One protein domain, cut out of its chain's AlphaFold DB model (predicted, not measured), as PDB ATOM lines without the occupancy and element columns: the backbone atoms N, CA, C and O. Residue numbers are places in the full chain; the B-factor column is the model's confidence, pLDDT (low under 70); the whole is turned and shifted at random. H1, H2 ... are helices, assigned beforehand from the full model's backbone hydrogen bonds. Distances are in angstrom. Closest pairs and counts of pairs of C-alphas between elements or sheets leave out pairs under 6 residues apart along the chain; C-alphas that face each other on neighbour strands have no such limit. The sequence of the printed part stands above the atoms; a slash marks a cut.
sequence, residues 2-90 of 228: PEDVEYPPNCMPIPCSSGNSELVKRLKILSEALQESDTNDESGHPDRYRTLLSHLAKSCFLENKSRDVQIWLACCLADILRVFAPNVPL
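Overview. This is residues 2 to 90 of the 228 residues of an uncharacterized protein of Oesophagostomum dentatum (UniProt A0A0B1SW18). Two long helices, H1 and H5, run side by side the same way, and the shorter H3 packs on H5 in the opposite direction, so that the three make a triangle with H1 and H3 apart. The small helices H2 and H4 sit near opposite ends of the long axis, and residues 2 to 19, with no named element, cross the side of H1 and H3 turned away from H5. The printed part has 89 residues with five named helices, in the order H1, H2, H3, H4, H5, and no named strand; the class is all helix. It is compact, with a radius of gyration of the C-alphas of 12.4 A, and rounded, spanning 36 by 25 by 21 A.

Arrangement. The hub is H5, residues 67 to 84, which touches three other helices. H1, residues 20 to 35, touches it with 20 pairs of C-alphas within 8 A, the closest being those of Ser 31 and Cys 76 at 4.9 A. Their lines stand at a shallow tilt of 26 degrees, and they run the same way. H3, residues 50 to 56, touches H5 at residues 73 to 80 alone; the closest C-alphas are those of Leu 53 and Ile 80, 6.7 A apart. These two run opposite ways at a shallow tilt of 12 degrees. H2, residues 40 to 43, only just touches H5, with 3 pairs of C-alphas within 8 A, at residues 83 to 84 of H5 alone; the closest are those of Asn 40 and Phe 84, at 5.7 A. H4, residues 59 to 62, is close to H5 but not clearly touching, the closest C-alphas being those of Leu 62 and Gln 70 at 7.4 A. H1 and H3 are apart, and so are H2 and H4. In H1, H3 and H5 every O i to N i+4 pair is within hydrogen-bond range. H2 and H4 are too short for such a pair; the single O i to N i+3 pair is within range in H4 and not in H2.

Along the chain. H5, residues 67 to 84, is the longest helix, 25.8 A from C-alpha 67 at (57.251, 15.108, -32.959) to C-alpha 84 at (49.958, 34.561, -48.184). H1, residues 20 to 35, begins with C-alpha 20 at (48.042, 14.370, -29.680) and measures 21.9 A. H3, residues 50 to 56, measures 10.1 A. H2 takes residues 40 to 43 and H4 residues 59 to 62.

Size, cuts and confidence. The two C-alphas farthest apart are those of Gly 44 and Lys 65, at 36.9 A. The printed part has no cut. The links H1 to H2, H3 to H4 and H4 to H5 are tight, and H2 to H3 is short. The mean pLDDT of the printed part is 93.1; residues 2 to 3 and residue 90 are under 70.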
ATOM      1  N   PRO A   2      35.930  36.076 -29.340       49.62
ATOM      2  CA  PRO A   2      36.894  35.171 -29.960       49.62
ATOM      3  C   PRO A   2      36.653  35.227 -31.471       49.62
ATOM      4  O   PRO A   2      35.522  35.027 -31.908       49.62
ATOM      5  N   GLU A   3      37.668  35.628 -32.233       59.38
ATOM      6  CA  GLU A   3      37.592  35.642 -33.692       59.38
ATOM      7  C   GLU A   3      37.289  34.224 -34.171       59.38
ATOM      8  O   GLU A   3      37.920  33.264 -33.716       59.38
ATOM      9  N   ASP A   4      36.285  34.096 -35.037       86.56
ATOM     10  CA  ASP A   4      35.974  32.820 -35.661       86.56
ATOM     11  C   ASP A   4      37.156  32.432 -36.558       86.56
ATOM     12  O   ASP A   4      37.658  33.240 -37.349       86.56
ATOM     13  N   VAL A   5      37.679  31.226 -36.357       93.50
ATOM     14  CA  VAL A   5      38.879  30.773 -37.060       93.50
ATOM     15  C   VAL A   5      38.453  30.255 -38.428       93.50
ATOM     16  O   VAL A   5      37.674  29.309 -38.519       93.50
ATOM     17  N   GLU A   6      38.975  30.858 -39.491       95.06
ATOM     18  CA  GLU A   6      38.635  30.496 -40.863       95.06
ATOM     19  C   GLU A   6      39.435  29.260 -41.295       95.06
ATOM     20  O   GLU A   6      40.641  29.332 -41.520       95.06
ATOM     21  N   TYR A   7      38.764  28.115 -41.412       96.50
ATOM     22  CA  TYR A   7      39.364  26.866 -41.878       96.50
ATOM     23  C   TYR A   7      39.073  26.620 -43.369       96.50
ATOM     24  O   TYR A   7      38.011  27.015 -43.855       96.50
ATOM     25  N   PRO A   8      39.959  25.915 -44.104       95.75
ATOM     26  CA  PRO A   8      39.627  25.391 -45.425       95.75
ATOM     27  C   PRO A   8      38.390  24.473 -45.392       95.75
ATOM     28  O   PRO A   8      38.066  23.905 -44.340       95.75
ATOM     29  N   PRO A   9      37.714  24.262 -46.537       91.75
ATOM     30  CA  PRO A   9      36.592  23.333 -46.625       91.75
ATOM     31  C   PRO A   9      36.942  21.946 -46.064       91.75
ATOM     32  O   PRO A   9      38.054  21.454 -46.234       91.75
ATOM     33  N   ASN A  10      35.977  21.305 -45.397       90.00
ATOM     34  CA  ASN A  10      36.106  19.972 -44.786       90.00
ATOM     35  C   ASN A  10      37.116  19.852 -43.624       90.00
ATOM     36  O   ASN A  10      37.300  18.757 -43.086       90.00
ATOM     37  N   CYS A  11      37.729  20.953 -43.180       95.12
ATOM     38  CA  CYS A  11      38.610  20.955 -42.017       95.12
ATOM     39  C   CYS A  11      37.825  21.245 -40.732       95.12
ATOM     40  O   CYS A  11      37.141  22.259 -40.605       95.12
ATOM     41  N   MET A  12      37.945  20.353 -39.747       92.44
ATOM     42  CA  MET A  12      37.335  20.544 -38.429       92.44
ATOM     43  C   MET A  12      38.181  21.495 -37.565       92.44
ATOM     44  O   MET A  12      39.411  21.449 -37.657       92.44
ATOM     45  N   PRO A  13      37.564  22.271 -36.647       95.06
ATOM     46  CA  PRO A  13      38.296  23.135 -35.724       95.06
ATOM     47  C   PRO A  13      39.370  22.375 -34.948       95.06
ATOM     48  O   PRO A  13      39.158  21.227 -34.579       95.06
ATOM     49  N   ILE A  14      40.506  22.992 -34.639       95.50
ATOM     50  CA  ILE A  14      41.618  22.333 -33.931       95.50
ATOM     51  C   ILE A  14      41.791  23.004 -32.564       95.50
ATOM     52  O   ILE A  14      42.455  24.031 -32.491       95.50
ATOM     53  N   PRO A  15      41.185  22.505 -31.472       92.94
ATOM     54  CA  PRO A  15      41.323  23.133 -30.161       92.94
ATOM     55  C   PRO A  15      42.638  22.733 -29.472       92.94
ATOM     56  O   PRO A  15      43.077  21.588 -29.572       92.94
ATOM     57  N   CYS A  16      43.227  23.648 -28.691       85.94
ATOM     58  CA  CYS A  16      44.442  23.383 -27.898       85.94
ATOM     59  C   CYS A  16      44.273  22.226 -26.890       85.94
ATOM     60  O   CYS A  16      45.255  21.644 -26.446       85.94
ATOM     61  N   SER A  17      43.035  21.918 -26.486       89.75
ATOM     62  CA  SER A  17      42.715  20.875 -25.505       89.75
ATOM     63  C   SER A  17      42.654  19.463 -26.098       89.75
ATOM     64  O   SER A  17      42.409  18.507 -25.363       89.75
ATOM     65  N   SER A  18      42.817  19.309 -27.415       91.62
ATOM     66  CA  SER A  18      42.818  17.997 -28.063       91.62
ATOM     67  C   SER A  18      44.057  17.179 -27.690       91.62
ATOM     68  O   SER A  18      45.166  17.698 -27.604       91.62
ATOM     69  N   GLY A  19      43.883  15.865 -27.528       96.00
ATOM     70  CA  GLY A  19      45.009  14.941 -27.377       96.00
ATOM     71  C   GLY A  19      45.824  14.804 -28.669       96.00
ATOM     72  O   GLY A  19      45.295  14.987 -29.766       96.00
ATOM     73  N   ASN A  20      47.099  14.420 -28.551       97.25
ATOM     74  CA  ASN A  20      48.042  14.370 -29.680       97.25
ATOM     75  C   ASN A  20      47.542  13.550 -30.881       97.25
ATOM     76  O   ASN A  20      47.716  13.983 -32.013       97.25
ATOM     77  N   SER A  21      46.885  12.406 -30.657       97.25
ATOM     78  CA  SER A  21      46.334  11.579 -31.748       97.25
ATOM     79  C   SER A  21      45.291  12.337 -32.581       97.25
ATOM     80  O   SER A  21      45.333  12.333 -33.812       97.25
ATOM     81  N   GLU A  22      44.398  13.068 -31.910       97.12
ATOM     82  CA  GLU A  22      43.373  13.867 -32.579       97.12
ATOM     83  C   GLU A  22      43.979  15.094 -33.268       97.12
ATOM     84  O   GLU A  22      43.589  15.421 -34.388       97.12
ATOM     85  N   LEU A  23      44.965  15.743 -32.637       97.62
ATOM     86  CA  LEU A  23      45.710  16.842 -33.254       97.62
ATOM     87  C   LEU A  23      46.378  16.390 -34.553       97.62
ATOM     88  O   LEU A  23      46.184  17.027 -35.582       97.62
ATOM     89  N   VAL A  24      47.096  15.264 -34.536       97.69
ATOM     90  CA  VAL A  24      47.741  14.706 -35.735       97.69
ATOM     91  C   VAL A  24      46.711  14.428 -36.826       97.69
ATOM     92  O   VAL A  24      46.934  14.797 -37.976       97.69
ATOM     93  N   LYS A  25      45.567  13.821 -36.489       97.88
ATOM     94  CA  LYS A  25      44.507  13.538 -37.467       97.88
ATOM     95  C   LYS A  25      43.977  14.816 -38.123       97.88
ATOM     96  O   LYS A  25      43.855  14.854 -39.343       97.88
ATOM     97  N   ARG A  26      43.676  15.856 -37.338       98.12
ATOM     98  CA  ARG A  26      43.144  17.123 -37.875       98.12
ATOM     99  C   ARG A  26      44.191  17.912 -38.656       98.12
ATOM    100  O   ARG A  26      43.865  18.445 -39.708       98.12
ATOM    101  N   LEU A  27      45.438  17.953 -38.181       98.25
ATOM    102  CA  LEU A  27      46.534  18.644 -38.866       98.25
ATOM    103  C   LEU A  27      46.898  17.974 -40.197       98.25
ATOM    104  O   LEU A  27      47.242  18.674 -41.140       98.25
ATOM    105  N   LYS A  28      46.781  16.645 -40.309       97.38
ATOM    106  CA  LYS A  28      46.943  15.934 -41.590       97.38
ATOM    107  C   LYS A  28      45.936  16.408 -42.635       97.38
ATOM    108  O   LYS A  28      46.344  16.876 -43.690       97.38
ATOM    109  N   ILE A  29      44.646  16.360 -42.291       97.94
ATOM    110  CA  ILE A  29      43.551  16.807 -43.169       97.94
ATOM    111  C   ILE A  29      43.736  18.281 -43.544       97.94
ATOM    112  O   ILE A  29      43.610  18.656 -44.705       97.94
ATOM    113  N   LEU A  30      44.085  19.118 -42.561       98.31
ATOM    114  CA  LEU A  30      44.333  20.534 -42.798       98.31
ATOM    115  C   LEU A  30      45.502  20.757 -43.762       98.31
ATOM    116  O   LEU A  30      45.401  21.572 -44.674       98.31
ATOM    117  N   SER A  31      46.601  20.029 -43.584       96.50
ATOM    118  CA  SER A  31      47.775  20.169 -44.437       96.50
ATOM    119  C   SER A  31      47.515  19.706 -45.870       96.50
ATOM    120  O   SER A  31      48.074  20.289 -46.792       96.50
ATOM    121  N   GLU A  32      46.680  18.688 -46.082       96.25
ATOM    122  CA  GLU A  32      46.235  18.269 -47.420       96.25
ATOM    123  C   GLU A  32      45.426  19.385 -48.101       96.25
ATOM    124  O   GLU A  32      45.766  19.804 -49.203       96.25
ATOM    125  N   ALA A  33      44.441  19.963 -47.405       97.38
ATOM    126  CA  ALA A  33      43.621  21.050 -47.951       97.38
ATOM    127  C   ALA A  33      44.420  22.340 -48.236       97.38
ATOM    128  O   ALA A  33      44.167  23.044 -49.217       97.38
ATOM    129  N   LEU A  34      45.396  22.674 -47.385       97.12
ATOM    130  CA  LEU A  34      46.249  23.852 -47.574       97.12
ATOM    131  C   LEU A  34      47.261  23.673 -48.713       97.12
ATOM    132  O   LEU A  34      47.629  24.654 -49.356       97.12
ATOM    133  N   GLN A  35      47.704  22.445 -48.988       95.56
ATOM    134  CA  GLN A  35      48.593  22.147 -50.115       95.56
ATOM    135  C   GLN A  35      47.928  22.416 -51.465       95.56
ATOM    136  O   GLN A  35      48.584  22.913 -52.375       95.56
ATOM    137  N   GLU A  36      46.632  22.135 -51.570       94.94
ATOM    138  CA  GLU A  36      45.834  22.351 -52.783       94.94
ATOM    139  C   GLU A  36      45.361  23.803 -52.948       94.94
ATOM    140  O   GLU A  36      44.756  24.148 -53.956       94.94
ATOM    141  N   SER A  37      45.609  24.667 -51.960       94.75
ATOM    142  CA  SER A  37      45.155  26.057 -52.007       94.75
ATOM    143  C   SER A  37      46.037  26.923 -52.911       94.75
ATOM    144  O   SER A  37      47.255  26.983 -52.725       94.75
ATOM    145  N   ASP A  38      45.415  27.689 -53.802       94.44
ATOM    146  CA  ASP A  38      46.074  28.791 -54.512       94.44
ATOM    147  C   ASP A  38      46.460  29.917 -53.541       94.44
ATOM    148  O   ASP A  38      46.055  29.920 -52.368       94.44
ATOM    149  N   THR A  39      47.251  30.883 -54.005       94.44
ATOM    150  CA  THR A  39      47.601  32.055 -53.191       94.44
ATOM    151  C   THR A  39      46.401  32.983 -52.973       94.44
ATOM    152  O   THR A  39      45.386  32.949 -53.678       94.44
ATOM    153  N   ASN A  40      46.488  33.835 -51.956       93.69
ATOM    154  CA  ASN A  40      45.471  34.847 -51.669       93.69
ATOM    155  C   ASN A  40      45.399  35.931 -52.751       93.69
ATOM    156  O   ASN A  40      44.323  36.489 -52.972       93.69
ATOM    157  N   ASP A  41      46.511  36.183 -53.446       91.06
ATOM    158  CA  ASP A  41      46.564  37.062 -54.616       91.06
ATOM    159  C   ASP A  41      45.770  36.461 -55.789       91.06
ATOM    160  O   ASP A  41      44.847  37.093 -56.302       91.06
ATOM    161  N   GLU A  42      46.024  35.192 -56.132       92.31
ATOM    162  CA  GLU A  42      45.339  34.485 -57.228       92.31
ATOM    163  C   GLU A  42      43.839  34.292 -56.978       92.31
ATOM    164  O   GLU A  42      43.027  34.385 -57.900       92.31
ATOM    165  N   SER A  43      43.456  34.040 -55.726       90.56
ATOM    166  CA  SER A  43      42.054  33.833 -55.341       90.56
ATOM    167  C   SER A  43      41.274  35.130 -55.092       90.56
ATOM    168  O   SER A  43      40.055  35.080 -54.934       90.56
ATOM    169  N   GLY A  44      41.936  36.294 -55.048       90.25
ATOM    170  CA  GLY A  44      41.289  37.578 -54.746       90.25
ATOM    171  C   GLY A  44      40.779  37.698 -53.301       90.25
ATOM    172  O   GLY A  44      39.874  38.491 -53.022       90.25
ATOM    173  N   HIS A  45      41.342  36.916 -52.375       90.44
ATOM    174  CA  HIS A  45      40.948  36.856 -50.966       90.44
ATOM    175  C   HIS A  45      42.155  37.142 -50.051       90.44
ATOM    176  O   HIS A  45      42.725  36.210 -49.486       90.44
ATOM    177  N   PRO A  46      42.555  38.418 -49.874       86.25
ATOM    178  CA  PRO A  46      43.854  38.796 -49.300       86.25
ATOM    179  C   PRO A  46      44.095  38.298 -47.865       86.25
ATOM    180  O   PRO A  46      45.220  37.943 -47.524       86.25
ATOM    181  N   ASP A  47      43.047  38.218 -47.042       89.38
ATOM    182  CA  ASP A  47      43.140  37.864 -45.616       89.38
ATOM    183  C   ASP A  47      42.741  36.414 -45.296       89.38
ATOM    184  O   ASP A  47      42.649  36.039 -44.121       89.38
ATOM    185  N   ARG A  48      42.504  35.582 -46.318       92.75
ATOM    186  CA  ARG A  48      42.063  34.201 -46.107       92.75
ATOM    187  C   ARG A  48      43.087  33.434 -45.270       92.75
ATOM    188  O   ARG A  48      44.280  33.455 -45.568       92.75
ATOM    189  N   TYR A  49      42.605  32.752 -44.231       94.88
ATOM    190  CA  TYR A  49      43.385  31.993 -43.236       94.88
ATOM    191  C   TYR A  49      44.223  32.825 -42.260       94.88
ATOM    192  O   TYR A  49      45.030  32.269 -41.508       94.88
ATOM    193  N   ARG A  50      44.005  34.140 -42.170       93.25
ATOM    194  CA  ARG A  50      44.745  34.993 -41.223       93.25
ATOM    195  C   ARG A  50      44.453  34.624 -39.768       93.25
ATOM    196  O   ARG A  50      45.368  34.529 -38.942       93.25
ATOM    197  N   THR A  51      43.186  34.360 -39.450       93.69
ATOM    198  CA  THR A  51      42.770  33.917 -38.109       93.69
ATOM    199  C   THR A  51      43.257  32.497 -37.809       93.69
ATOM    200  O   THR A  51      43.605  32.197 -36.666       93.69
ATOM    201  N   LEU A  52      43.381  31.640 -38.829       95.50
ATOM    202  CA  LEU A  52      43.956  30.300 -38.704       95.50
ATOM    203  C   LEU A  52      45.453  30.329 -38.403       95.50
ATOM    204  O   LEU A  52      45.886  29.634 -37.483       95.50
ATOM    205  N   LEU A  53      46.224  31.161 -39.110       94.75
ATOM    206  CA  LEU A  53      47.642  31.377 -38.821       94.75
ATOM    207  C   LEU A  53      47.832  31.809 -37.365       94.75
ATOM    208  O   LEU A  53      48.566  31.172 -36.612       94.75
ATOM    209  N   SER A  54      47.085  32.834 -36.950       93.38
ATOM    210  CA  SER A  54      47.123  33.378 -35.587       93.38
ATOM    211  C   SER A  54      46.723  32.338 -34.535       93.38
ATOM    212  O   SER A  54      47.248  32.320 -33.421       93.38
ATOM    213  N   HIS A  55      45.785  31.450 -34.869       95.00
ATOM    214  CA  HIS A  55      45.345  30.377 -33.984       95.00
ATOM    215  C   HIS A  55      46.392  29.271 -33.831       95.00
ATOM    216  O   HIS A  55      46.671  28.865 -32.703       95.00
ATOM    217  N   LEU A  56      46.992  28.808 -34.929       96.19
ATOM    218  CA  LEU A  56      48.025  27.764 -34.920       96.19
ATOM    219  C   LEU A  56      49.374  28.256 -34.378       96.19
ATOM    220  O   LEU A  56      50.159  27.450 -33.884       96.19
ATOM    221  N   ALA A  57      49.618  29.568 -34.402       95.25
ATOM    222  CA  ALA A  57      50.796  30.208 -33.818       95.25
ATOM    223  C   ALA A  57      50.738  30.358 -32.283       95.25
ATOM    224  O   ALA A  57      51.666  30.883 -31.672       95.25
ATOM    225  N   LYS A  58      49.663  29.912 -31.619       94.69
ATOM    226  CA  LYS A  58      49.565  29.962 -30.151       94.69
ATOM    227  C   LYS A  58      50.568  29.006 -29.499       94.69
ATOM    228  O   LYS A  58      50.734  27.869 -29.942       94.69
ATOM    229  N   SER A  59      51.132  29.407 -28.356       94.81
ATOM    230  CA  SER A  59      52.100  28.608 -27.582       94.81
ATOM    231  C   SER A  59      51.597  27.198 -27.248       94.81
ATOM    232  O   SER A  59      52.380  26.255 -27.244       94.81
ATOM    233  N   CYS A  60      50.281  27.016 -27.060       94.12
ATOM    234  CA  CYS A  60      49.677  25.698 -26.827       94.12
ATOM    235  C   CYS A  60      50.003  24.671 -27.937       94.12
ATOM    236  O   CYS A  60      50.066  23.471 -27.667       94.12
ATOM    237  N   PHE A  61      50.209  25.136 -29.175       97.25
ATOM    238  CA  PHE A  61      50.582  24.321 -30.326       97.25
ATOM    239  C   PHE A  61      52.098  24.304 -30.523       97.25
ATOM    240  O   PHE A  61      52.684  23.224 -30.602       97.25
ATOM    241  N   LEU A  62      52.739  25.481 -30.538       97.25
ATOM    242  CA  LEU A  62      54.179  25.615 -30.807       97.25
ATOM    243  C   LEU A  62      55.060  24.915 -29.756       97.25
ATOM    244  O   LEU A  62      56.163  24.462 -30.064       97.25
ATOM    245  N   GLU A  63      54.584  24.787 -28.515       96.44
ATOM    246  CA  GLU A  63      55.330  24.143 -27.429       96.44
ATOM    247  C   GLU A  63      55.038  22.642 -27.272       96.44
ATOM    248  O   GLU A  63      55.661  21.985 -26.420       96.44
ATOM    249  N   ASN A  64      54.135  22.078 -28.089       97.00
ATOM    250  CA  ASN A  64      53.776  20.661 -28.040       97.00
ATOM    251  C   ASN A  64      55.025  19.786 -28.248       97.00
ATOM    252  O   ASN A  64      55.847  20.049 -29.122       97.00
ATOM    253  N   LYS A  65      55.193  18.744 -27.423       96.31
ATOM    254  CA  LYS A  65      56.390  17.880 -27.418       96.31
ATOM    255  C   LYS A  65      56.311  16.688 -28.375       96.31
ATOM    256  O   LYS A  65      57.317  16.012 -28.579       96.31
ATOM    257  N   SER A  66      55.138  16.392 -28.930       97.25
ATOM    258  CA  SER A  66      54.963  15.292 -29.878       97.25
ATOM    259  C   SER A  66      55.576  15.662 -31.225       97.25
ATOM    260  O   SER A  66      55.108  16.588 -31.878       97.25
ATOM    261  N   ARG A  67      56.593  14.907 -31.657       96.31
ATOM    262  CA  ARG A  67      57.251  15.108 -32.959       96.31
ATOM    263  C   ARG A  67      56.264  15.026 -34.123       96.31
ATOM    264  O   ARG A  67      56.353  15.830 -35.041       96.31
ATOM    265  N   ASP A  68      55.297  14.113 -34.048       97.31
ATOM    266  CA  ASP A  68      54.240  13.970 -35.050       97.31
ATOM    267  C   ASP A  68      53.379  15.235 -35.126       97.31
ATOM    268  O   ASP A  68      53.149  15.759 -36.213       97.31
ATOM    269  N   VAL A  69      52.940  15.768 -33.979       98.12
ATOM    270  CA  VAL A  69      52.193  17.036 -33.950       98.12
ATOM    271  C   VAL A  69      53.050  18.165 -34.518       98.12
ATOM    272  O   VAL A  69      52.559  18.935 -35.336       98.12
ATOM    273  N   GLN A  70      54.326  18.239 -34.127       98.38
ATOM    274  CA  GLN A  70      55.238  19.294 -34.565       98.38
ATOM    275  C   GLN A  70      55.398  19.330 -36.086       98.38
ATOM    276  O   GLN A  70      55.225  20.390 -36.680       98.38
ATOM    277  N   ILE A  71      55.666  18.189 -36.732       98.56
ATOM    278  CA  ILE A  71      55.851  18.162 -38.188       98.56
ATOM    279  C   ILE A  71      54.567  18.505 -38.945       98.56
ATOM    280  O   ILE A  71      54.605  19.311 -39.872       98.56
ATOM    281  N   TRP A  72      53.413  17.970 -38.534       98.50
ATOM    282  CA  TRP A  72      52.152  18.292 -39.211       98.50
ATOM    283  C   TRP A  72      51.744  19.754 -39.014       98.50
ATOM    284  O   TRP A  72      51.273  20.388 -39.958       98.50
ATOM    285  N   LEU A  73      51.985  20.312 -37.826       98.69
ATOM    286  CA  LEU A  73      51.779  21.731 -37.549       98.69
ATOM    287  C   LEU A  73      52.717  22.614 -38.378       98.69
ATOM    288  O   LEU A  73      52.261  23.590 -38.965       98.69
ATOM    289  N   ALA A  74      54.005  22.268 -38.458       98.75
ATOM    290  CA  ALA A  74      54.988  23.029 -39.224       98.75
ATOM    291  C   ALA A  74      54.646  23.060 -40.715       98.75
ATOM    292  O   ALA A  74      54.748  24.116 -41.331       98.75
ATOM    293  N   CYS A  75      54.177  21.941 -41.277       98.62
ATOM    294  CA  CYS A  75      53.685  21.926 -42.649       98.62
ATOM    295  C   CYS A  75      52.459  22.825 -42.834       98.62
ATOM    296  O   CYS A  75      52.468  23.638 -43.747       98.62
ATOM    297  N   CYS A  76      51.457  22.755 -41.946       98.56
ATOM    298  CA  CYS A  76      50.296  23.651 -42.028       98.56
ATOM    299  C   CYS A  76      50.716  25.128 -41.984       98.56
ATOM    300  O   CYS A  76      50.226  25.928 -42.772       98.56
ATOM    301  N   LEU A  77      51.631  25.494 -41.081       98.06
ATOM    302  CA  LEU A  77      52.140  26.863 -40.981       98.06
ATOM    303  C   LEU A  77      52.890  27.277 -42.255       98.06
ATOM    304  O   LEU A  77      52.631  28.359 -42.769       98.06
ATOM    305  N   ALA A  78      53.763  26.422 -42.795       97.88
ATOM    306  CA  ALA A  78      54.469  26.692 -44.049       97.88
ATOM    307  C   ALA A  78      53.501  26.860 -45.233       97.88
ATOM    308  O   ALA A  78      53.636  27.808 -46.003       97.88
ATOM    309  N   ASP A  79      52.481  26.005 -45.334       98.00
ATOM    310  CA  ASP A  79      51.457  26.087 -46.378       98.00
ATOM    311  C   ASP A  79      50.608  27.358 -46.262       98.00
ATOM    312  O   ASP A  79      50.323  27.999 -47.269       98.00
ATOM    313  N   ILE A  80      50.246  27.776 -45.045       96.88
ATOM    314  CA  ILE A  80      49.536  29.046 -44.838       96.88
ATOM    315  C   ILE A  80      50.428  30.229 -45.239       96.88
ATOM    316  O   ILE A  80      49.969  31.127 -45.940       96.88
ATOM    317  N   LEU A  81      51.710  30.227 -44.854       95.56
ATOM    318  CA  LEU A  81      52.657  31.275 -45.256       95.56
ATOM    319  C   LEU A  81      52.831  31.329 -46.782       95.56
ATOM    320  O   LEU A  81      52.905  32.419 -47.341       95.56
ATOM    321  N   ARG A  82      52.826  30.174 -47.465       96.12
ATOM    322  CA  ARG A  82      52.802  30.089 -48.933       96.12
ATOM    323  C   ARG A  82      51.546  30.722 -49.520       96.12
ATOM    324  O   ARG A  82      51.652  31.464 -50.487       96.12
ATOM    325  N   VAL A  83      50.376  30.439 -48.952       96.44
ATOM    326  CA  VAL A  83      49.102  31.017 -49.407       96.44
ATOM    327  C   VAL A  83      49.120  32.548 -49.319       96.44
ATOM    328  O   VAL A  83      48.580  33.214 -50.197       96.44
ATOM    329  N   PHE A  84      49.782  33.114 -48.310       93.88
ATOM    330  CA  PHE A  84      49.958  34.561 -48.184       93.88
ATOM    331  C   PHE A  84      51.064  35.155 -49.071       93.88
ATOM    332  O   PHE A  84      51.134  36.374 -49.211       93.88
ATOM    333  N   ALA A  85      51.944  34.343 -49.662       89.44
ATOM    334  CA  ALA A  85      53.039  34.863 -50.473       89.44
ATOM    335  C   ALA A  85      52.505  35.699 -51.663       89.44
ATOM    336  O   ALA A  85      51.492  35.332 -52.259       89.44
ATOM    337  N   PRO A  86      53.171  36.816 -52.020       82.50
ATOM    338  CA  PRO A  86      54.473  37.265 -51.515       82.50
ATOM    339  C   PRO A  86      54.426  38.061 -50.198       82.50
ATOM    340  O   PRO A  86      55.478  38.284 -49.608       82.50
ATOM    341  N   ASN A  87      53.249  38.484 -49.724       79.81
ATOM    342  CA  ASN A  87      53.114  39.420 -48.602       79.81
ATOM    343  C   ASN A  87      52.392  38.774 -47.415       79.81
ATOM    344  O   ASN A  87      51.171  38.629 -47.424       79.81
ATOM    345  N   VAL A  88      53.127  38.438 -46.355       81.38
ATOM    346  CA  VAL A  88      52.539  37.802 -45.169       81.38
ATOM    347  C   VAL A  88      52.022  38.850 -44.170       81.38
ATOM    348  O   VAL A  88      52.818  39.619 -43.634       81.38
ATOM    349  N   PRO A  89      50.715  38.871 -43.835       70.94
ATOM    350  CA  PRO A  89      50.109  39.891 -42.977       70.94
ATOM    351  C   PRO A  89      50.236  39.547 -41.483       70.94
ATOM    352  O   PRO A  89      49.248  39.554 -40.736       70.94
ATOM    353  N   LEU A  90      51.446  39.216 -41.028       68.00
ATOM    354  CA  LEU A  90      51.703  38.983 -39.607       68.00
ATOM    355  C   LEU A  90      51.858  40.328 -38.896       68.00
ATOM    356  O   LEU A  90      52.817  41.061 -39.107       68.00
TER     357      LEU A  90